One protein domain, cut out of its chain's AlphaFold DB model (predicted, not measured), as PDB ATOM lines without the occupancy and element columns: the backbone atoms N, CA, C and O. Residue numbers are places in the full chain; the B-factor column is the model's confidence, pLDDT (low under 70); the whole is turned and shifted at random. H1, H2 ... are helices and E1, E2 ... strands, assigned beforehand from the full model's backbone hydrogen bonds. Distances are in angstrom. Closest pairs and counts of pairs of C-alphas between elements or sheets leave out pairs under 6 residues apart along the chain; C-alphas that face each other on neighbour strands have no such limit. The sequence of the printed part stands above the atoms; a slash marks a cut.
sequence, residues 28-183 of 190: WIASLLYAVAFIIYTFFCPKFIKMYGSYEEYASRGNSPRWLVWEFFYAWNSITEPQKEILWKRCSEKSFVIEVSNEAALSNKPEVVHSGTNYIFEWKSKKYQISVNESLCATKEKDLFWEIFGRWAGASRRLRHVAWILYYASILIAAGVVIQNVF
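What this domain is: This is residues 28 to 183 of the 190 residues of an uncharacterized protein of Hyphomonas sp (UniProt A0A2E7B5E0). What shape do these coordinates make? The printed part is a stalk with a head: the stalk is two long helices, H1 and H7, side by side and running opposite ways, and the head is three helices, H4, H5 and H6, packed together, with H4 and H5 covered by a strongly twisted sheet of four strands. The short helices H2 and H3 lie by H6, and the last residues of H7, 178 to 183, stick out. What is it made of? The printed part has 156 residues, with seven named helices and four named strands in the order H1, H2, H3, H4, H5, E1, E2, E3, E4, H6, H7; the class is mixed, helices and strands, and the sheet's order is E1, E4, E3, E2, all antiparallel. How spread out is it? The whole is loose, with a radius of gyration of the C-alphas of 20.0 A and spans of 71 by 33 by 24 A.

How they stand to each other: What do the first three helices touch? H1, residues 28 to 44, touches H7, residues 157 to 183, at a shallow tilt of 25 degrees, opposite ways, the closest C-alphas being those of Ala 30 and Ser 170, 4.2 A apart. H2, residues 47 to 51, touches residues 149 to 153 alone of H6, residues 138 to 155, with the C-alphas of Ile 49 and Phe 149 closest at 6.9 A. H3, residues 55 to 60, only just touches H6, with 3 pairs of C-alphas within 8 A, made by residues 142 to 146 of H6 alone; the closest are Tyr 55 and Lys 142, 6.2 A. Which helices form the bundle? H4, residues 67 to 78, H5, residues 81 to 93, and H6 are an up-and-down bundle, each running against the one before it in the chain. H6 is the hub, touching four helices: among them H4, at a shallow tilt of 21 degrees, the same way, closest at C-alphas Phe 72 and Ile 148, 6.1 A, and H5, at a shallow tilt of 12 degrees, opposite ways, closest at Gln 83 and Arg 151, 6.4 A. How is the sheet paired? E1, residues 97 to 100, E2, 111 to 113, E3, 116 to 123, and E4, 126 to 132, are a Greek key: E2, E3 and E4 form a meander, each strand the antiparallel neighbour of the one before, and E1 is the antiparallel neighbour of E4. Within hydrogen-bond range are N 111 and O 118, 2.8 A, in the hairpin E2 and E3, N 119 and O 130, 2.9 A, in the hairpin E3 and E4, and N 98 and O 129, 2.9 A, between E1 and E4. What is on the sheet, and how do the helix backbones run? H4 is on the sheet as a second layer, at a height of 9.7 A, over E3 and along the strands at 15 degrees on the local plane, and H5 is on the same face. Every O i to N i+4 pair is within hydrogen-bond range in H1, H2, H3, H4, H5, H6 and H7.

Where its parts are: Where do the ends lie? H1 begins with C-alpha 28 at (204.351, 229.199, 210.713), and H7 ends with C-alpha 183 at (200.819, 229.756, 190.240). How long are the longer elements? H7 measures 38.5 A, H6 25.7 A, H1 24.2 A, E3 22.0 A and E4 20.2 A from first to last C-alpha.

The domain as a whole: How far does it reach? The two C-alphas farthest apart, those of Glu 103 and Phe 183, are 74.3 A apart. Is anything missing or uncertain? The printed part has no cut and no long link, its mean pLDDT is 93.3, and no printed residue is under 70.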
ATOM      1  N   TRP A  28     204.083 229.178 209.277       96.56
ATOM      2  CA  TRP A  28     204.351 229.199 210.713       96.56
ATOM      3  C   TRP A  28     205.162 230.437 211.118       96.56
ATOM      4  O   TRP A  28     204.759 231.159 212.030       96.56
ATOM      5  N   ILE A  29     206.234 230.758 210.384       97.06
ATOM      6  CA  ILE A  29     207.028 231.977 210.607       97.06
ATOM      7  C   ILE A  29     206.161 233.231 210.438       97.06
ATOM      8  O   ILE A  29     206.203 234.112 211.294       97.06
ATOM      9  N   ALA A  30     205.340 233.310 209.386       97.50
ATOM     10  CA  ALA A  30     204.437 234.441 209.174       97.50
ATOM     11  C   ALA A  30     203.481 234.633 210.362       97.50
ATOM     12  O   ALA A  30     203.326 235.754 210.853       97.50
ATOM     13  N   SER A  31     202.893 233.545 210.870       97.69
ATOM     14  CA  SER A  31     201.993 233.589 212.027       97.69
ATOM     15  C   SER A  31     202.706 234.018 213.314       97.69
ATOM     16  O   SER A  31     202.173 234.828 214.071       97.69
ATOM     17  N   LEU A  32     203.944 233.556 213.529       98.00
ATOM     18  CA  LEU A  32     204.754 233.939 214.683       98.00
ATOM     19  C   LEU A  32     205.108 235.431 214.635       98.00
ATOM     20  O   LEU A  32     204.946 236.132 215.632       98.00
ATOM     21  N   LEU A  33     205.545 235.936 213.475       97.88
ATOM     22  CA  LEU A  33     205.856 237.355 213.287       97.88
ATOM     23  C   LEU A  33     204.630 238.237 213.544       97.88
ATOM     24  O   LEU A  33     204.740 239.249 214.238       97.88
ATOM     25  N   TYR A  34     203.461 237.828 213.042       97.94
ATOM     26  CA  TYR A  34     202.198 238.512 213.315       97.94
ATOM     27  C   TYR A  34     201.870 238.523 214.812       97.94
ATOM     28  O   TYR A  34     201.564 239.577 215.362       97.94
ATOM     29  N   ALA A  35     201.973 237.374 215.486       98.06
ATOM     30  CA  ALA A  35     201.675 237.264 216.911       98.06
ATOM     31  C   ALA A  35     202.589 238.164 217.759       98.06
ATOM     32  O   ALA A  35     202.111 238.878 218.641       98.06
ATOM     33  N   VAL A  36     203.892 238.200 217.459       97.44
ATOM     34  CA  VAL A  36     204.842 239.088 218.146       97.44
ATOM     35  C   VAL A  36     204.509 240.559 217.875       97.44
ATOM     36  O   VAL A  36     204.471 241.357 218.813       97.44
ATOM     37  N   ALA A  37     204.206 240.928 216.626       96.62
ATOM     38  CA  ALA A  37     203.782 242.285 216.280       96.62
ATOM     39  C   ALA A  37     202.510 242.704 217.036       96.62
ATOM     40  O   ALA A  37     202.436 243.814 217.572       96.62
ATOM     41  N   PHE A  38     201.538 241.795 217.134       95.44
ATOM     42  CA  PHE A  38     200.284 241.995 217.850       95.44
ATOM     43  C   PHE A  38     200.489 242.187 219.349       95.44
ATOM     44  O   PHE A  38     199.910 243.107 219.930       95.44
ATOM     45  N   ILE A  39     201.357 241.391 219.975       95.88
ATOM     46  CA  ILE A  39     201.730 241.557 221.385       95.88
ATOM     47  C   ILE A  39     202.376 242.930 221.593       95.88
ATOM     48  O   ILE A  39     201.948 243.684 222.471       95.88
ATOM     49  N   ILE A  40     203.346 243.308 220.753       93.62
ATOM     50  CA  ILE A  40     204.010 244.613 220.864       93.62
ATOM     51  C   ILE A  40     202.982 245.747 220.751       93.62
ATOM     52  O   ILE A  40     202.944 246.654 221.582       93.62
ATOM     53  N   TYR A  41     202.107 245.695 219.751       92.25
ATOM     54  CA  TYR A  41     201.065 246.703 219.588       92.25
ATOM     55  C   TYR A  41     200.111 246.743 220.792       92.25
ATOM     56  O   TYR A  41     199.822 247.814 221.327       92.25
ATOM     57  N   THR A  42     199.658 245.586 221.268       91.75
ATOM     58  CA  THR A  42     198.663 245.485 222.341       91.75
ATOM     59  C   THR A  42     199.176 246.067 223.652       91.75
ATOM     60  O   THR A  42     198.457 246.843 224.287       91.75
ATOM     61  N   PHE A  43     200.415 245.768 224.043       91.44
ATOM     62  CA  PHE A  43     200.952 246.213 225.332       91.44
ATOM     63  C   PHE A  43     201.585 247.606 225.289       91.44
ATOM     64  O   PHE A  43     201.460 248.350 226.258       91.44
ATOM     65  N   PHE A  44     202.208 247.998 224.174       89.88
ATOM     66  CA  PHE A  44     202.970 249.253 224.108       89.88
ATOM     67  C   PHE A  44     202.255 250.396 223.379       89.88
ATOM     68  O   PHE A  44     202.711 251.542 223.436       89.88
ATOM     69  N   CYS A  45     201.139 250.138 222.688       89.25
ATOM     70  CA  CYS A  45     200.317 251.220 222.155       89.25
ATOM     71  C   CYS A  45     199.514 251.874 223.299       89.25
ATOM     72  O   CYS A  45     198.852 251.160 224.063       89.25
ATOM     73  N   PRO A  46     199.533 253.212 223.434       89.69
ATOM     74  CA  PRO A  46     198.694 253.920 224.395       89.69
ATOM     75  C   PRO A  46     197.209 253.589 224.222       89.69
ATOM     76  O   PRO A  46     196.721 253.458 223.097       89.69
ATOM     77  N   LYS A  47     196.474 253.480 225.338       90.00
ATOM     78  CA  LYS A  47     195.028 253.195 225.316       90.00
ATOM     79  C   LYS A  47     194.259 254.233 224.501       90.00
ATOM     80  O   LYS A  47     193.418 253.835 223.709       90.00
ATOM     81  N   PHE A  48     194.617 255.510 224.627       91.62
ATOM     82  CA  PHE A  48     193.999 256.605 223.882       91.62
ATOM     83  C   PHE A  48     194.037 256.383 222.359       91.62
ATOM     84  O   PHE A  48     193.008 256.472 221.705       91.62
ATOM     85  N   ILE A  49     195.188 255.975 221.804       90.62
ATOM     86  CA  ILE A  49     195.325 255.704 220.360       90.62
ATOM     87  C   ILE A  49     194.546 254.457 219.939       90.62
ATOM     88  O   ILE A  49     193.951 254.437 218.869       90.62
ATOM     89  N   LYS A  50     194.562 253.399 220.760       90.31
ATOM     90  CA  LYS A  50     193.783 252.179 220.484       90.31
ATOM     91  C   LYS A  50     192.280 252.440 220.505       90.31
ATOM     92  O   LYS A  50     191.531 251.715 219.864       90.31
ATOM     93  N   MET A  51     191.855 253.415 221.301       91.19
ATOM     94  CA  MET A  51     190.452 253.723 221.523       91.19
ATOM     95  C   MET A  51     189.901 254.708 220.496       91.19
ATOM     96  O   MET A  51     188.720 254.618 220.192       91.19
ATOM     97  N   TYR A  52     190.726 255.619 219.978       93.25
ATOM     98  CA  TYR A  52     190.289 256.675 219.071       93.25
ATOM     99  C   TYR A  52     191.250 256.779 217.890       93.25
ATOM    100  O   TYR A  52     192.357 257.290 218.038       93.25
ATOM    101  N   GLY A  53     190.841 256.309 216.710       90.31
ATOM    102  CA  GLY A  53     191.611 256.469 215.474       90.31
ATOM    103  C   GLY A  53     191.501 257.873 214.874       90.31
ATOM    104  O   GLY A  53     192.399 258.316 214.155       90.31
ATOM    105  N   SER A  54     190.418 258.589 215.186       94.62
ATOM    106  CA  SER A  54     190.178 259.964 214.753       94.62
ATOM    107  C   SER A  54     189.368 260.750 215.784       94.62
ATOM    108  O   SER A  54     188.808 260.189 216.729       94.62
ATOM    109  N   TYR A  55     189.287 262.065 215.581       94.50
ATOM    110  CA  TYR A  55     188.428 262.928 216.390       94.50
ATOM    111  C   TYR A  55     186.945 262.560 216.240       94.50
ATOM    112  O   TYR A  55     186.191 262.595 217.203       94.50
ATOM    113  N   GLU A  56     186.520 262.175 215.041       94.06
ATOM    114  CA  GLU A  56     185.134 261.808 214.752       94.06
ATOM    115  C   GLU A  56     184.723 260.538 215.517       94.06
ATOM    116  O   GLU A  56     183.601 260.460 216.013       94.06
ATOM    117  N   GLU A  57     185.639 259.577 215.687       93.69
ATOM    118  CA  GLU A  57     185.416 258.411 216.551       93.69
ATOM    119  C   GLU A  57     185.367 258.797 218.036       93.69
ATOM    120  O   GLU A  57     184.575 258.250 218.796       93.69
ATOM    121  N   TYR A  58     186.192 259.753 218.464       94.19
ATOM    122  CA  TYR A  58     186.135 260.279 219.828       94.19
ATOM    123  C   TYR A  58     184.798 260.973 220.126       94.19
ATOM    124  O   TYR A  58     184.181 260.692 221.156       94.19
ATOM    125  N   ALA A  59     184.328 261.815 219.203       92.19
ATOM    126  CA  ALA A  59     183.079 262.555 219.325       92.19
ATOM    127  C   ALA A  59     181.843 261.641 219.246       92.19
ATOM    128  O   ALA A  59     180.887 261.831 219.997       92.19
ATOM    129  N   SER A  60     181.855 260.611 218.389       93.69
ATOM    130  CA  SER A  60     180.712 259.696 218.226       93.69
ATOM    131  C   SER A  60     180.416 258.850 219.465       93.69
ATOM    132  O   SER A  60     179.287 258.395 219.642       93.69
ATOM    133  N   ARG A  61     181.396 258.675 220.362       92.00
ATOM    134  CA  ARG A  61     181.201 257.998 221.652       92.00
ATOM    135  C   ARG A  61     180.514 258.863 222.709       92.00
ATOM    136  O   ARG A  61     180.221 258.354 223.786       92.00
ATOM    137  N   GLY A  62     180.253 260.141 222.422       88.75
ATOM    138  CA  GLY A  62     179.573 261.047 223.349       88.75
ATOM    139  C   GLY A  62     180.409 261.388 224.583       88.75
ATOM    140  O   GLY A  62     179.857 261.628 225.656       88.75
ATOM    141  N   ASN A  63     181.738 261.377 224.455       88.38
ATOM    142  CA  ASN A  63     182.620 261.807 225.533       88.38
ATOM    143  C   ASN A  63     182.422 263.300 225.814       88.38
ATOM    144  O   ASN A  63     182.325 264.103 224.891       88.38
ATOM    145  N   SER A  64     182.427 263.679 227.092       91.44
ATOM    146  CA  SER A  64     182.490 265.094 227.459       91.44
ATOM    147  C   SER A  64     183.844 265.686 227.029       91.44
ATOM    148  O   SER A  64     184.875 265.053 227.299       91.44
ATOM    149  N   PRO A  65     183.887 266.923 226.492       92.94
ATOM    150  CA  PRO A  65     185.132 267.639 226.196       92.94
ATOM    151  C   PRO A  65     186.083 267.712 227.396       92.94
ATOM    152  O   PRO A  65     187.307 267.713 227.249       92.94
ATOM    153  N   ARG A  66     185.530 267.707 228.617       94.50
ATOM    154  CA  ARG A  66     186.283 267.687 229.880       94.50
ATOM    155  C   ARG A  66     187.243 266.499 229.984       94.50
ATOM    156  O   ARG A  66     188.282 266.600 230.638       94.50
ATOM    157  N   TRP A  67     186.926 265.384 229.322       94.50
ATOM    158  CA  TRP A  67     187.758 264.183 229.306       94.50
ATOM    159  C   TRP A  67     189.146 264.437 228.704       94.50
ATOM    160  O   TRP A  67     190.124 263.816 229.118       94.50
ATOM    161  N   LEU A  68     189.280 265.405 227.793       95.81
ATOM    162  CA  LEU A  68     190.577 265.762 227.212       95.81
ATOM    163  C   LEU A  68     191.585 266.250 228.260       95.81
ATOM    164  O   LEU A  68     192.784 266.081 228.067       95.81
ATOM    165  N   VAL A  69     191.135 266.790 229.397       96.69
ATOM    166  CA  VAL A  69     192.033 267.189 230.493       96.69
ATOM    167  C   VAL A  69     192.630 265.969 231.194       96.69
ATOM    168  O   VAL A  69     193.803 265.978 231.567       96.69
ATOM    169  N   TRP A  70     191.858 264.887 231.318       95.94
ATOM    170  CA  TRP A  70     192.361 263.606 231.816       95.94
ATOM    171  C   TRP A  70     193.366 262.988 230.853       95.94
ATOM    172  O   TRP A  70     194.439 262.557 231.272       95.94
ATOM    173  N   GLU A  71     193.070 263.011 229.558       95.38
ATOM    174  CA  GLU A  71     193.998 262.509 228.542       95.38
ATOM    175  C   GLU A  71     195.273 263.356 228.461       95.38
ATOM    176  O   GLU A  71     196.365 262.807 228.304       95.38
ATOM    177  N   PHE A  72     195.163 264.674 228.657       96.31
ATOM    178  CA  PHE A  72     196.311 265.562 228.813       96.31
ATOM    179  C   PHE A  72     197.146 265.173 230.035       96.31
ATOM    180  O   PHE A  72     198.357 265.027 229.911       96.31
ATOM    181  N   PHE A  73     196.523 264.957 231.199       96.19
ATOM    182  CA  PHE A  73     197.210 264.511 232.414       96.19
ATOM    183  C   PHE A  73     197.966 263.195 232.193       96.19
ATOM    184  O   PHE A  73     199.150 263.092 232.527       96.19
ATOM    185  N   TYR A  74     197.319 262.191 231.601       94.44
ATOM    186  CA  TYR A  74     197.971 260.913 231.327       94.44
ATOM    187  C   TYR A  74     199.113 261.061 230.320       94.44
ATOM    188  O   TYR A  74     200.180 260.477 230.525       94.44
ATOM    189  N   ALA A  75     198.923 261.864 229.269       93.94
ATOM    190  CA  ALA A  75     199.972 262.156 228.300       93.94
ATOM    191  C   ALA A  75     201.158 262.853 228.976       93.94
ATOM    192  O   ALA A  75     202.283 262.372 228.871       93.94
ATOM    193  N   TRP A  76     200.912 263.932 229.723       94.69
ATOM    194  CA  TRP A  76     201.941 264.727 230.393       94.69
ATOM    195  C   TRP A  76     202.845 263.868 231.277       94.69
ATOM    196  O   TRP A  76     204.065 263.981 231.206       94.69
ATOM    197  N   ASN A  77     202.263 262.947 232.046       92.62
ATOM    198  CA  ASN A  77     203.020 262.077 232.947       92.62
ATOM    199  C   ASN A  77     203.700 260.883 232.255       92.62
ATOM    200  O   ASN A  77     204.571 260.257 232.852       92.62
ATOM    201  N   SER A  78     203.332 260.564 231.012       89.88
ATOM    202  CA  SER A  78     203.855 259.390 230.291       89.88
ATOM    203  C   SER A  78     204.876 259.733 229.204       89.88
ATOM    204  O   SER A  78     205.610 258.854 228.750       89.88
ATOM    205  N   ILE A  79     204.910 260.981 228.735       92.12
ATOM    206  CA  ILE A  79     205.787 261.411 227.641       92.12
ATOM    207  C   ILE A  79     207.123 261.973 228.142       92.12
ATOM    208  O   ILE A  79     207.263 262.428 229.274       92.12
ATOM    209  N   THR A  80     208.126 261.962 227.261       92.12
ATOM    210  CA  THR A  80     209.472 262.476 227.546       92.12
ATOM    211  C   THR A  80     209.521 264.006 227.579       92.12
ATOM    212  O   THR A  80     208.688 264.678 226.974       92.12
ATOM    213  N   GLU A  81     210.547 264.578 228.212       92.00
ATOM    214  CA  GLU A  81     210.746 266.035 228.308       92.00
ATOM    215  C   GLU A  81     210.681 266.778 226.951       92.00
ATOM    216  O   GLU A  81     209.950 267.765 226.853       92.00
ATOM    217  N   PRO A  82     211.303 266.302 225.847       92.19
ATOM    218  CA  PRO A  82     211.149 266.957 224.544       92.19
ATOM    219  C   PRO A  82     209.710 266.928 224.010       92.19
ATOM    220  O   PRO A  82     209.290 267.824 223.280       92.19
ATOM    221  N   GLN A  83     208.939 265.888 224.341       92.62
ATOM    222  CA  GLN A  83     207.529 265.789 223.959       92.62
ATOM    223  C   GLN A  83     206.664 266.739 224.795       92.62
ATOM    224  O   GLN A  83     205.755 267.350 224.228       92.62
ATOM    225  N   LYS A  84     206.967 266.891 226.094       94.81
ATOM    226  CA  LYS A  84     206.324 267.867 226.985       94.81
ATOM    227  C   LYS A  84     206.538 269.293 226.496       94.81
ATOM    228  O   LYS A  84     205.565 270.026 226.397       94.81
ATOM    229  N   GLU A  85     207.757 269.649 226.087       94.94
ATOM    230  CA  GLU A  85     208.055 270.975 225.525       94.94
ATOM    231  C   GLU A  85     207.160 271.293 224.319       94.94
ATOM    232  O   GLU A  85     206.565 272.366 224.243       94.94
ATOM    233  N   ILE A  86     207.020 270.346 223.383       94.19
ATOM    234  CA  ILE A  86     206.179 270.539 222.193       94.19
ATOM    235  C   ILE A  86     204.700 270.644 222.580       94.19
ATOM    236  O   ILE A  86     203.991 271.484 222.027       94.19
ATOM    237  N   LEU A  87     204.234 269.797 223.504       95.31
ATOM    238  CA  LEU A  87     202.851 269.822 223.983       95.31
ATOM    239  C   LEU A  87     202.531 271.158 224.652       95.31
ATOM    240  O   LEU A  87     201.587 271.833 224.255       95.31
ATOM    241  N   TRP A  88     203.355 271.557 225.618       95.75
ATOM    242  CA  TRP A  88     203.225 272.817 226.336       95.75
ATOM    243  C   TRP A  88     203.242 274.005 225.378       95.75
ATOM    244  O   TRP A  88     202.346 274.844 225.450       95.75
ATOM    245  N   LYS A  89     204.200 274.054 224.443       95.69
ATOM    246  CA  LYS A  89     204.316 275.146 223.471       95.69
ATOM    247  C   LYS A  89     203.031 275.302 222.660       95.69
ATOM    248  O   LYS A  89     202.455 276.383 222.632       95.69
ATOM    249  N   ARG A  90     202.536 274.217 222.059       95.56
ATOM    250  CA  ARG A  90     201.331 274.256 221.216       95.56
ATOM    251  C   ARG A  90     200.062 274.541 222.009       95.56
ATOM    252  O   ARG A  90     199.202 275.283 221.542       95.56
ATOM    253  N   CYS A  91     199.941 273.983 223.211       95.19
ATOM    254  CA  CYS A  91     198.811 274.271 224.085       95.19
ATOM    255  C   CYS A  91     198.824 275.722 224.585       95.19
ATOM    256  O   CYS A  91     197.757 276.317 224.719       95.19
ATOM    257  N   SER A  92     200.003 276.306 224.802       94.62
ATOM    258  CA  SER A  92     200.152 277.720 225.167       94.62
ATOM    259  C   SER A  92     199.825 278.639 223.987       94.62
ATOM    260  O   SER A  92     199.027 279.558 224.135       94.62
ATOM    261  N   GLU A  93     200.348 278.350 222.789       95.00
ATOM    262  CA  GLU A  93     200.054 279.099 221.552       95.00
ATOM    263  C   GLU A  93     198.553 279.113 221.227       95.00
ATOM    264  O   GLU A  93     198.005 280.141 220.834       95.00
ATOM    265  N   LYS A  94     197.861 277.990 221.448       93.94
ATOM    266  CA  LYS A  94     196.409 277.868 221.242       93.94
ATOM    267  C   LYS A  94     195.568 278.310 222.451       93.94
ATOM    268  O   LYS A  94     194.347 278.168 222.426       93.94
ATOM    269  N   SER A  95     196.197 278.854 223.498       92.94
ATOM    270  CA  SER A  95     195.532 279.339 224.719       92.94
ATOM    271  C   SER A  95     194.690 278.278 225.451       92.94
ATOM    272  O   SER A  95     193.667 278.596 226.054       92.94
ATOM    273  N   PHE A  96     195.101 277.008 225.396       93.44
ATOM    274  CA  PHE A  96     194.549 275.946 226.249       93.44
ATOM    275  C   PHE A  96     195.158 275.957 227.650       93.44
ATOM    276  O   PHE A  96     194.560 275.441 228.591       93.44
ATOM    277  N   VAL A  97     196.364 276.511 227.768       95.00
ATOM    278  CA  VAL A  97     197.149 276.552 228.997       95.00
ATOM    279  C   VAL A  97     197.392 278.001 229.392       95.00
ATOM    280  O   VAL A  97     197.760 278.822 228.554       95.00
ATOM    281  N   ILE A  98     197.205 278.297 230.676       94.56
ATOM    282  CA  ILE A  98     197.400 279.624 231.262       94.56
ATOM    283  C   ILE A  98     198.414 279.499 232.402       94.56
ATOM    284  O   ILE A  98     198.373 278.537 233.169       94.56
ATOM    285  N   GLU A  99     199.348 280.444 232.499       95.50
ATOM    286  CA  GLU A  99     200.268 280.536 233.638       95.50
ATOM    287  C   GLU A  99     199.490 280.965 234.890       95.50
ATOM    288  O   GLU A  99     198.702 281.911 234.847       95.50
ATOM    289  N   VAL A 100     199.691 280.256 235.998       94.75
ATOM    290  CA  VAL A 100     199.033 280.536 237.282       94.75
ATOM    291  C   VAL A 100     200.059 280.945 238.332       94.75
ATOM    292  O   VAL A 100     201.254 280.703 238.174       94.75
ATOM    293  N   SER A 101     199.590 281.573 239.417       91.81
ATOM    294  CA  SER A 101     200.458 281.974 240.531       91.81
ATOM    295  C   SER A 101     201.290 280.792 241.037       91.81
ATOM    296  O   SER A 101     200.788 279.674 241.175       91.81
ATOM    297  N   ASN A 102     202.552 281.051 241.386       84.38
ATOM    298  CA  ASN A 102     203.447 280.043 241.959       84.38
ATOM    299  C   ASN A 102     202.950 279.488 243.304       84.38
ATOM    300  O   ASN A 102     203.371 278.405 243.709       84.38
ATOM    301  N   GLU A 103     202.023 280.171 243.971       83.75
ATOM    302  CA  GLU A 103     201.371 279.699 245.197       83.75
ATOM    303  C   GLU A 103     200.284 278.644 244.933       83.75
ATOM    304  O   GLU A 103     199.873 277.942 245.854       83.75
ATOM    305  N   ALA A 104     199.841 278.474 243.680       84.31
ATOM    306  CA  ALA A 104     198.828 277.483 243.332       84.31
ATOM    307  C   ALA A 104     199.312 276.059 243.652       84.31
ATOM    308  O   ALA A 104     200.436 275.676 243.316       84.31
ATOM    309  N   ALA A 105     198.472 275.251 244.298       86.19
ATOM    310  CA  ALA A 105     198.813 273.867 244.610       86.19
ATOM    311  C   ALA A 105     198.917 273.028 243.325       86.19
ATOM    312  O   ALA A 105     198.070 273.132 242.437       86.19
ATOM    313  N   LEU A 106     199.948 272.183 243.226       89.69
ATOM    314  CA  LEU A 106     200.043 271.219 242.130       89.69
ATOM    315  C   LEU A 106     198.938 270.177 242.265       89.69
ATOM    316  O   LEU A 106     198.679 269.655 243.352       89.69
ATOM    317  N   SER A 107     198.302 269.855 241.145       88.25
ATOM    318  CA  SER A 107     197.257 268.846 241.116       88.25
ATOM    319  C   SER A 107     197.883 267.466 240.909       88.25
ATOM    320  O   SER A 107     198.532 267.215 239.899       88.25
ATOM    321  N   ASN A 108     197.636 266.523 241.821       90.25
ATOM    322  CA  ASN A 108     198.034 265.118 241.617       90.25
ATOM    323  C   ASN A 108     197.153 264.399 240.577       90.25
ATOM    324  O   ASN A 108     197.522 263.346 240.063       90.25
ATOM    325  N   LYS A 109     195.971 264.952 240.294       94.25
ATOM    326  CA  LYS A 109     195.000 264.487 239.298       94.25
ATOM    327  C   LYS A 109     194.132 265.668 238.845       94.25
ATOM    328  O   LYS A 109     194.024 266.629 239.606       94.25
ATOM    329  N   PRO A 110     193.492 265.603 237.668       96.00
ATOM    330  CA  PRO A 110     192.496 266.587 237.274       96.00
ATOM    331  C   PRO A 110     191.360 266.701 238.296       96.00
ATOM    332  O   PRO A 110     190.874 265.701 238.831       96.00
ATOM    333  N   GLU A 111     190.933 267.931 238.549       94.81
ATOM    334  CA  GLU A 111     189.841 268.263 239.456       94.81
ATOM    335  C   GLU A 111     188.607 268.668 238.649       94.81
ATOM    336  O   GLU A 111     188.683 269.494 237.738       94.81
ATOM    337  N   VAL A 112     187.463 268.060 238.966       93.44
ATOM    338  CA  VAL A 112     186.188 268.353 238.307       93.44
ATOM    339  C   VAL A 112     185.449 269.395 239.136       93.44
ATOM    340  O   VAL A 112     185.007 269.116 240.246       93.44
ATOM    341  N   VAL A 113     185.307 270.589 238.576       92.06
ATOM    342  CA  VAL A 113     184.590 271.726 239.158       92.06
ATOM    343  C   VAL A 113     183.329 271.980 238.325       92.06
ATOM    344  O   VAL A 113     183.243 271.578 237.163       92.06
ATOM    345  N   HIS A 114     182.335 272.681 238.874       86.75
ATOM    346  CA  HIS A 114     181.124 273.041 238.120       86.75
ATOM    347  C   HIS A 114     181.429 273.761 236.796       86.75
ATOM    348  O   HIS A 114     180.774 273.500 235.786       86.75
ATOM    349  N   SER A 115     182.455 274.614 236.776       88.00
ATOM    350  CA  SER A 115     182.878 275.358 235.587       88.00
ATOM    351  C   SER A 115     183.610 274.511 234.542       88.00
ATOM    352  O   SER A 115     183.691 274.932 233.395       88.00
ATOM    353  N   GLY A 116     184.117 273.322 234.886       92.88
ATOM    354  CA  GLY A 116     184.954 272.519 233.996       92.88
ATOM    355  C   GLY A 116     185.901 271.579 234.738       92.88
ATOM    356  O   GLY A 116     185.877 271.477 235.960       92.88
ATOM    357  N   THR A 117     186.755 270.888 233.993       95.81
ATOM    358  CA  THR A 117     187.853 270.105 234.563       95.81
ATOM    359  C   THR A 117     189.142 270.899 234.461       95.81
ATOM    360  O   THR A 117     189.478 271.402 233.390       95.81
ATOM    361  N   ASN A 118     189.851 271.007 235.581       95.88
ATOM    362  CA  ASN A 118     191.096 271.751 235.702       95.88
ATOM    363  C   ASN A 118     192.239 270.801 236.036       95.88
ATOM    364  O   ASN A 118     192.064 269.839 236.782       95.88
ATOM    365  N   TYR A 119     193.426 271.092 235.522       96.88
ATOM    366  CA  TYR A 119     194.638 270.392 235.917       96.88
ATOM    367  C   TYR A 119     195.805 271.374 235.986       96.88
ATOM    368  O   TYR A 119     196.100 272.048 234.997       96.88
ATOM    369  N   ILE A 120     196.441 271.456 237.159       96.44
ATOM    370  CA  ILE A 120     197.607 272.307 237.405       96.44
ATOM    371  C   ILE A 120     198.869 271.447 237.379       96.44
ATOM    372  O   ILE A 120     198.991 270.486 238.142       96.44
ATOM    373  N   PHE A 121     199.814 271.821 236.524       95.19
ATOM    374  CA  PHE A 121     201.089 271.137 236.341       95.19
ATOM    375  C   PHE A 121     202.262 272.116 236.377       95.19
ATOM    376  O   PHE A 121     202.105 273.318 236.163       95.19
ATOM    377  N   GLU A 122     203.453 271.587 236.643       95.06
ATOM    378  CA  GLU A 122     204.696 272.355 236.629       95.06
ATOM    379  C   GLU A 122     205.460 272.126 235.323       95.06
ATOM    380  O   GLU A 122     205.604 270.990 234.858       95.06
ATOM    381  N   TRP A 123     205.979 273.208 234.748       95.06
ATOM    382  CA  TRP A 123     206.907 273.164 233.626       95.06
ATOM    383  C   TRP A 123     207.957 274.265 233.768       95.06
ATOM    384  O   TRP A 123     207.609 275.432 233.919       95.06
ATOM    385  N   LYS A 124     209.249 273.906 233.728       93.19
ATOM    386  CA  LYS A 124     210.383 274.848 233.853       93.19
ATOM    387  C   LYS A 124     210.250 275.823 235.041       93.19
ATOM    388  O   LYS A 124     210.422 277.028 234.877       93.19
ATOM    389  N   SER A 125     209.918 275.296 236.224       91.81
ATOM    390  CA  SER A 125     209.752 276.067 237.472       91.81
ATOM    391  C   SER A 125     208.614 277.096 237.463       91.81
ATOM    392  O   SER A 125     208.569 277.980 238.318       91.81
ATOM    393  N   LYS A 126     207.687 276.986 236.507       94.69
ATOM    394  CA  LYS A 126     206.444 277.755 236.444       94.69
ATOM    395  C   LYS A 126     205.248 276.821 236.526       94.69
ATOM    396  O   LYS A 126     205.312 275.671 236.083       94.69
ATOM    397  N   LYS A 127     204.145 277.328 237.072       95.75
ATOM    398  CA  LYS A 127     202.892 276.583 237.183       95.75
ATOM    399  C   LYS A 127     201.925 276.992 236.088       95.75
ATOM    400  O   LYS A 127     201.753 278.168 235.780       95.75
ATOM    401  N   TYR A 128     201.283 275.989 235.517       96.50
ATOM    402  CA  TYR A 128     200.378 276.126 234.395       96.50
ATOM    403  C   TYR A 128     199.081 275.390 234.689       96.50
ATOM    404  O   TYR A 128     199.096 274.314 235.283       96.50
ATOM    405  N   GLN A 129     197.964 275.952 234.244       96.31
ATOM    406  CA  GLN A 129     196.651 275.335 234.338       96.31
ATOM    407  C   GLN A 129     196.083 275.108 232.944       96.31
ATOM    408  O   GLN A 129     196.027 276.029 232.129       96.31
ATOM    409  N   ILE A 130     195.612 273.888 232.697       96.38
ATOM    410  CA  ILE A 130     194.700 273.583 231.595       96.38
ATOM    411  C   ILE A 130     193.281 273.470 232.154       96.38
ATOM    412  O   ILE A 130     193.068 272.875 233.213       96.38
ATOM    413  N   SER A 131     192.316 274.071 231.458       94.62
ATOM    414  CA  SER A 131     190.904 274.058 231.840       94.62
ATOM    415  C   SER A 131     190.027 273.815 230.622       94.62
ATOM    416  O   SER A 131     190.177 274.488 229.602       94.62
ATOM    417  N   VAL A 132     189.105 272.858 230.729       95.62
ATOM    418  CA  VAL A 132     188.109 272.578 229.688       95.62
ATOM    419  C   VAL A 132     186.724 272.491 230.312       95.62
ATOM    420  O   VAL A 132     186.526 271.826 231.329       95.62
ATOM    421  N   ASN A 133     185.753 273.150 229.684       94.19
ATOM    422  CA  ASN A 133     184.347 273.144 230.074       94.19
ATOM    423  C   ASN A 133     183.481 272.402 229.036       94.19
ATOM    424  O   ASN A 133     183.956 272.083 227.951       94.19
ATOM    425  N   GLU A 134     182.214 272.121 229.365       91.88
ATOM    426  CA  GLU A 134     181.284 271.446 228.429       91.88
ATOM    427  C   GLU A 134     180.925 272.325 227.228       91.88
ATOM    428  O   GLU A 134     180.573 271.829 226.169       91.88
ATOM    429  N   SER A 135     181.011 273.646 227.385       90.12
ATOM    430  CA  SER A 135     180.726 274.617 226.328       90.12
ATOM    431  C   SER A 135     181.902 274.824 225.364       90.12
ATOM    432  O   SER A 135     181.917 275.808 224.620       90.12
ATOM    433  N   LEU A 136     182.924 273.961 225.399       91.62
ATOM    434  CA  LEU A 136     184.065 274.081 224.505       91.62
ATOM    435  C   LEU A 136     183.582 273.914 223.060       91.62
ATOM    436  O   LEU A 136     182.920 272.944 222.711       91.62
ATOM    437  N   CYS A 137     183.919 274.875 222.203       92.94
ATOM    438  CA  CYS A 137     183.596 274.781 220.784       92.94
ATOM    439  C   CYS A 137     184.285 273.556 220.160       92.94
ATOM    440  O   CYS A 137     185.484 273.358 220.372       92.94
ATOM    441  N   ALA A 138     183.559 272.804 219.326       92.50
ATOM    442  CA  ALA A 138     184.042 271.586 218.669       92.50
ATOM    443  C   ALA A 138     185.377 271.776 217.925       92.50
ATOM    444  O   ALA A 138     186.208 270.873 217.892       92.50
ATOM    445  N   THR A 139     185.636 272.961 217.359       94.12
ATOM    446  CA  THR A 139     186.925 273.260 216.712       94.12
ATOM    447  C   THR A 139     188.079 273.257 217.717       94.12
ATOM    448  O   THR A 139     189.118 272.656 217.458       94.12
ATOM    449  N   LYS A 140     187.887 273.876 218.891       94.62
ATOM    450  CA  LYS A 140     188.895 273.899 219.962       94.62
ATOM    451  C   LYS A 140     189.068 272.526 220.604       94.62
ATOM    452  O   LYS A 140     190.183 272.143 220.940       94.62
ATOM    453  N   GLU A 141     187.980 271.786 220.758       95.38
ATOM    454  CA  GLU A 141     188.011 270.404 221.227       95.38
ATOM    455  C   GLU A 141     188.834 269.517 220.284       95.38
ATOM    456  O   GLU A 141     189.775 268.851 220.720       95.38
ATOM    457  N   LYS A 142     188.559 269.595 218.975       96.19
ATOM    458  CA  LYS A 142     189.316 268.899 217.927       96.19
ATOM    459  C   LYS A 142     190.794 269.270 217.945       96.19
ATOM    460  O   LYS A 142     191.647 268.391 217.835       96.19
ATOM    461  N   ASP A 143     191.114 270.549 218.108       96.44
ATOM    462  CA  ASP A 143     192.496 271.012 218.220       96.44
ATOM    463  C   ASP A 143     193.222 270.394 219.417       96.44
ATOM    464  O   ASP A 143     194.329 269.875 219.260       96.44
ATOM    465  N   LEU A 144     192.607 270.425 220.603       96.25
ATOM    466  CA  LEU A 144     193.193 269.852 221.811       96.25
ATOM    467  C   LEU A 144     193.352 268.331 221.686       96.25
ATOM    468  O   LEU A 144     194.409 267.794 222.030       96.25
ATOM    469  N   PHE A 145     192.346 267.651 221.128       96.62
ATOM    470  CA  PHE A 145     192.405 266.225 220.818       96.62
ATOM    471  C   PHE A 145     193.634 265.895 219.968       96.62
ATOM    472  O   PHE A 145     194.410 265.013 220.334       96.62
ATOM    473  N   TRP A 146     193.859 266.618 218.865       95.88
ATOM    474  CA  TRP A 146     194.986 266.337 217.974       95.88
ATOM    475  C   TRP A 146     196.344 266.641 218.600       95.88
ATOM    476  O   TRP A 146     197.310 265.930 218.308       95.88
ATOM    477  N   GLU A 147     196.437 267.635 219.486       95.88
ATOM    478  CA  GLU A 147     197.683 267.868 220.217       95.88
ATOM    479  C   GLU A 147     198.012 266.704 221.153       95.88
ATOM    480  O   GLU A 147     199.128 266.174 221.098       95.88
ATOM    481  N   ILE A 148     197.035 266.238 221.934       95.44
ATOM    482  CA  ILE A 148     197.194 265.090 222.840       95.44
ATOM    483  C   ILE A 148     197.486 263.813 222.041       95.44
ATOM    484  O   ILE A 148     198.460 263.103 222.318       95.44
ATOM    485  N   PHE A 149     196.696 263.547 220.999       94.88
ATOM    486  CA  PHE A 149     196.858 262.392 220.120       94.88
ATOM    487  C   PHE A 149     198.248 262.367 219.483       94.88
ATOM    488  O   PHE A 149     198.933 261.342 219.500       94.88
ATOM    489  N   GLY A 150     198.710 263.511 218.974       92.81
ATOM    490  CA  GLY A 150     200.027 263.648 218.364       92.81
ATOM    491  C   GLY A 150     201.172 263.328 219.329       92.81
ATOM    492  O   GLY A 150     202.179 262.749 218.910       92.81
ATOM    493  N   ARG A 151     201.029 263.651 220.623       92.56
ATOM    494  CA  ARG A 151     202.044 263.320 221.640       92.56
ATOM    495  C   ARG A 151     202.064 261.842 221.974       92.56
ATOM    496  O   ARG A 151     203.131 261.228 221.966       92.56
ATOM    497  N   TRP A 152     200.896 261.239 222.166       90.50
ATOM    498  CA  TRP A 152     200.802 259.791 222.319       90.50
ATOM    499  C   TRP A 152     201.377 259.062 221.104       90.50
ATOM    500  O   TRP A 152     202.096 258.068 221.241       90.50
ATOM    501  N   ALA A 153     201.108 259.571 219.898       87.06
ATOM    502  CA  ALA A 153     201.644 259.018 218.665       87.06
ATOM    503  C   ALA A 153     203.178 259.110 218.600       87.06
ATOM    504  O   ALA A 153     203.824 258.202 218.074       87.06
ATOM    505  N   GLY A 154     203.756 260.180 219.153       84.31
ATOM    506  CA  GLY A 154     205.197 260.404 219.228       84.31
ATOM    507  C   GLY A 154     205.923 259.585 220.300       84.31
ATOM    508  O   GLY A 154     207.083 259.231 220.089       84.31
ATOM    509  N   ALA A 155     205.258 259.254 221.410       81.06
ATOM    510  CA  ALA A 155     205.875 258.642 222.590       81.06
ATOM    511  C   ALA A 155     206.497 257.258 222.322       81.06
ATOM    512  O   ALA A 155     207.616 256.986 222.750       81.06
ATOM    513  N   SER A 156     205.819 256.392 221.563       78.31
ATOM    514  CA  SER A 156     206.257 255.009 221.304       78.31
ATOM    515  C   SER A 156     206.734 254.772 219.868       78.31
ATOM    516  O   SER A 156     206.555 253.689 219.307       78.31
ATOM    517  N   ARG A 157     207.379 255.779 219.253       82.88
ATOM    518  CA  ARG A 157     207.782 255.733 217.836       82.88
ATOM    519  C   ARG A 157     208.585 254.473 217.494       82.88
ATOM    520  O   ARG A 157     208.231 253.790 216.542       82.88
ATOM    521  N   ARG A 158     209.618 254.131 218.274       87.00
ATOM    522  CA  ARG A 158     210.492 252.971 217.993       87.00
ATOM    523  C   ARG A 158     209.730 251.645 218.009       87.00
ATOM    524  O   ARG A 158     209.782 250.907 217.034       87.00
ATOM    525  N   LEU A 159     208.971 251.383 219.074       88.31
ATOM    526  CA  LEU A 159     208.196 250.144 219.224       88.31
ATOM    527  C   LEU A 159     207.136 250.001 218.133       88.31
ATOM    528  O   LEU A 159     206.942 248.912 217.601       88.31
ATOM    529  N   ARG A 160     206.507 251.111 217.733       87.69
ATOM    530  CA  ARG A 160     205.570 251.110 216.609       87.69
ATOM    531  C   ARG A 160     206.252 250.734 215.295       87.69
ATOM    532  O   ARG A 160     205.693 249.942 214.551       87.69
ATOM    533  N   HIS A 161     207.443 251.265 215.013       91.00
ATOM    534  CA  HIS A 161     208.186 250.907 213.796       91.00
ATOM    535  C   HIS A 161     208.563 249.424 213.787       91.00
ATOM    536  O   HIS A 161     208.386 248.766 212.769       91.00
ATOM    537  N   VAL A 162     209.003 248.883 214.928       94.50
ATOM    538  CA  VAL A 162     209.278 247.444 215.065       94.50
ATOM    539  C   VAL A 162     208.019 246.618 214.786       94.50
ATOM    540  O   VAL A 162     208.073 245.690 213.984       94.50
ATOM    541  N   ALA A 163     206.875 246.982 215.375       94.38
ATOM    542  CA  ALA A 163     205.608 246.297 215.118       94.38
ATOM    543  C   ALA A 163     205.207 246.351 213.632       94.38
ATOM    544  O   ALA A 163     204.826 245.329 213.071       94.38
ATOM    545  N   TRP A 164     205.348 247.507 212.973       94.88
ATOM    546  CA  TRP A 164     205.074 247.642 211.537       94.88
ATOM    547  C   TRP A 164     205.969 246.748 210.683       94.88
ATOM    548  O   TRP A 164     205.461 246.063 209.803       94.88
ATOM    549  N   ILE A 165     207.279 246.718 210.949       97.25
ATOM    550  CA  ILE A 165     208.217 245.864 210.208       97.25
ATOM    551  C   ILE A 165     207.804 244.393 210.325       97.25
ATOM    552  O   ILE A 165     207.745 243.693 209.317       97.25
ATOM    553  N   LEU A 166     207.467 243.937 211.534       97.50
ATOM    554  CA  LEU A 166     207.026 242.562 211.770       97.50
ATOM    555  C   LEU A 166     205.699 242.246 211.065       97.50
ATOM    556  O   LEU A 166     205.576 241.184 210.454       97.50
ATOM    557  N   TYR A 167     204.729 243.167 211.090       97.44
ATOM    558  CA  TYR A 167     203.471 243.003 210.360       97.44
ATOM    559  C   TYR A 167     203.691 242.912 208.851       97.44
ATOM    560  O   TYR A 167     203.173 241.993 208.220       97.44
ATOM    561  N   TYR A 168     204.483 243.813 208.268       98.00
ATOM    562  CA  TYR A 168     204.768 243.778 206.835       98.00
ATOM    563  C   TYR A 168     205.527 242.517 206.436       98.00
ATOM    564  O   TYR A 168     205.167 241.885 205.446       98.00
ATOM    565  N   ALA A 169     206.523 242.102 207.221       98.00
ATOM    566  CA  ALA A 169     207.234 240.853 206.978       98.00
ATOM    567  C   ALA A 169     206.279 239.648 207.004       98.00
ATOM    568  O   ALA A 169     206.319 238.817 206.100       98.00
ATOM    569  N   SER A 170     205.376 239.586 207.989       98.06
ATOM    570  CA  SER A 170     204.347 238.543 208.070       98.06
ATOM    571  C   SER A 170     203.449 238.517 206.827       98.06
ATOM    572  O   SER A 170     203.286 237.464 206.208       98.06
ATOM    573  N   ILE A 171     202.929 239.679 206.416       97.75
ATOM    574  CA  ILE A 171     202.051 239.814 205.245       97.75
ATOM    575  C   ILE A 171     202.773 239.384 203.967       97.75
ATOM    576  O   ILE A 171     202.209 238.625 203.185       97.75
ATOM    577  N   LEU A 172     204.013 239.828 203.754       97.94
ATOM    578  CA  LEU A 172     204.779 239.497 202.550       97.94
ATOM    579  C   LEU A 172     205.076 237.997 202.451       97.94
ATOM    580  O   LEU A 172     204.941 237.422 201.372       97.94
ATOM    581  N   ILE A 173     205.428 237.348 203.565       97.06
ATOM    582  CA  ILE A 173     205.663 235.897 203.592       97.06
ATOM    583  C   ILE A 173     204.364 235.143 203.288       97.06
ATOM    584  O   ILE A 173     204.357 234.248 202.442       97.06
ATOM    585  N   ALA A 174     203.259 235.512 203.942       96.62
ATOM    586  CA  ALA A 174     201.964 234.875 203.719       96.62
ATOM    587  C   ALA A 174     201.466 235.073 202.276       96.62
ATOM    588  O   ALA A 174     201.040 234.116 201.633       96.62
ATOM    589  N   ALA A 175     201.581 236.291 201.740       96.56
ATOM    590  CA  ALA A 175     201.225 236.600 200.359       96.56
ATOM    591  C   ALA A 175     202.085 235.811 199.365       96.56
ATOM    592  O   ALA A 175     201.548 235.250 198.415       96.56
ATOM    593  N   GLY A 176     203.395 235.701 199.609       95.75
ATOM    594  CA  GLY A 176     204.295 234.891 198.787       95.75
ATOM    595  C   GLY A 176     203.866 233.424 198.719       95.75
ATOM    596  O   GLY A 176     203.817 232.854 197.632       95.75
ATOM    597  N   VAL A 177     203.469 232.838 199.854       94.31
ATOM    598  CA  VAL A 177     202.928 231.469 199.908       94.31
ATOM    599  C   VAL A 177     201.630 231.338 199.104       94.31
ATOM    600  O   VAL A 177     201.474 230.393 198.331       94.31
ATOM    601  N   VAL A 178     200.699 232.284 199.248       93.75
ATOM    602  CA  VAL A 178     199.437 232.268 198.490       93.75
ATOM    603  C   VAL A 178     199.698 232.379 196.989       93.75
ATOM    604  O   VAL A 178     199.122 231.625 196.211       93.75
ATOM    605  N   ILE A 179     200.598 233.270 196.577       93.62
ATOM    606  CA  ILE A 179     200.967 233.463 195.173       93.62
ATOM    607  C   ILE A 179     201.596 232.188 194.593       93.62
ATOM    608  O   ILE A 179     201.204 231.766 193.509       93.62
ATOM    609  N   GLN A 180     202.511 231.537 195.320       91.19
ATOM    610  CA  GLN A 180     203.090 230.247 194.915       91.19
ATOM    611  C   GLN A 180     202.010 229.184 194.689       91.19
ATOM    612  O   GLN A 180     202.025 228.497 193.669       91.19
ATOM    613  N   ASN A 181     201.033 229.103 195.596       89.44
ATOM    614  CA  ASN A 181     199.913 228.172 195.467       89.44
ATOM    615  C   ASN A 181     199.049 228.460 194.239       89.44
ATOM    616  O   ASN A 181     198.673 227.531 193.528       89.44
ATOM    617  N   VAL A 182     198.750 229.733 193.973       90.69
ATOM    618  CA  VAL A 182     197.971 230.140 192.796       90.69
ATOM    619  C   VAL A 182     198.715 229.798 191.506       90.69
ATOM    620  O   VAL A 182     198.112 229.225 190.603       90.69
ATOM    621  N   PHE A 183     200.017 230.091 191.420       90.81
ATOM    622  CA  PHE A 183     200.819 229.756 190.240       90.81
ATOM    623  C   PHE A 183     200.903 228.252 189.999       90.81
ATOM    624  O   PHE A 183     200.739 227.814 188.863       90.81
TER     625      PHE A 183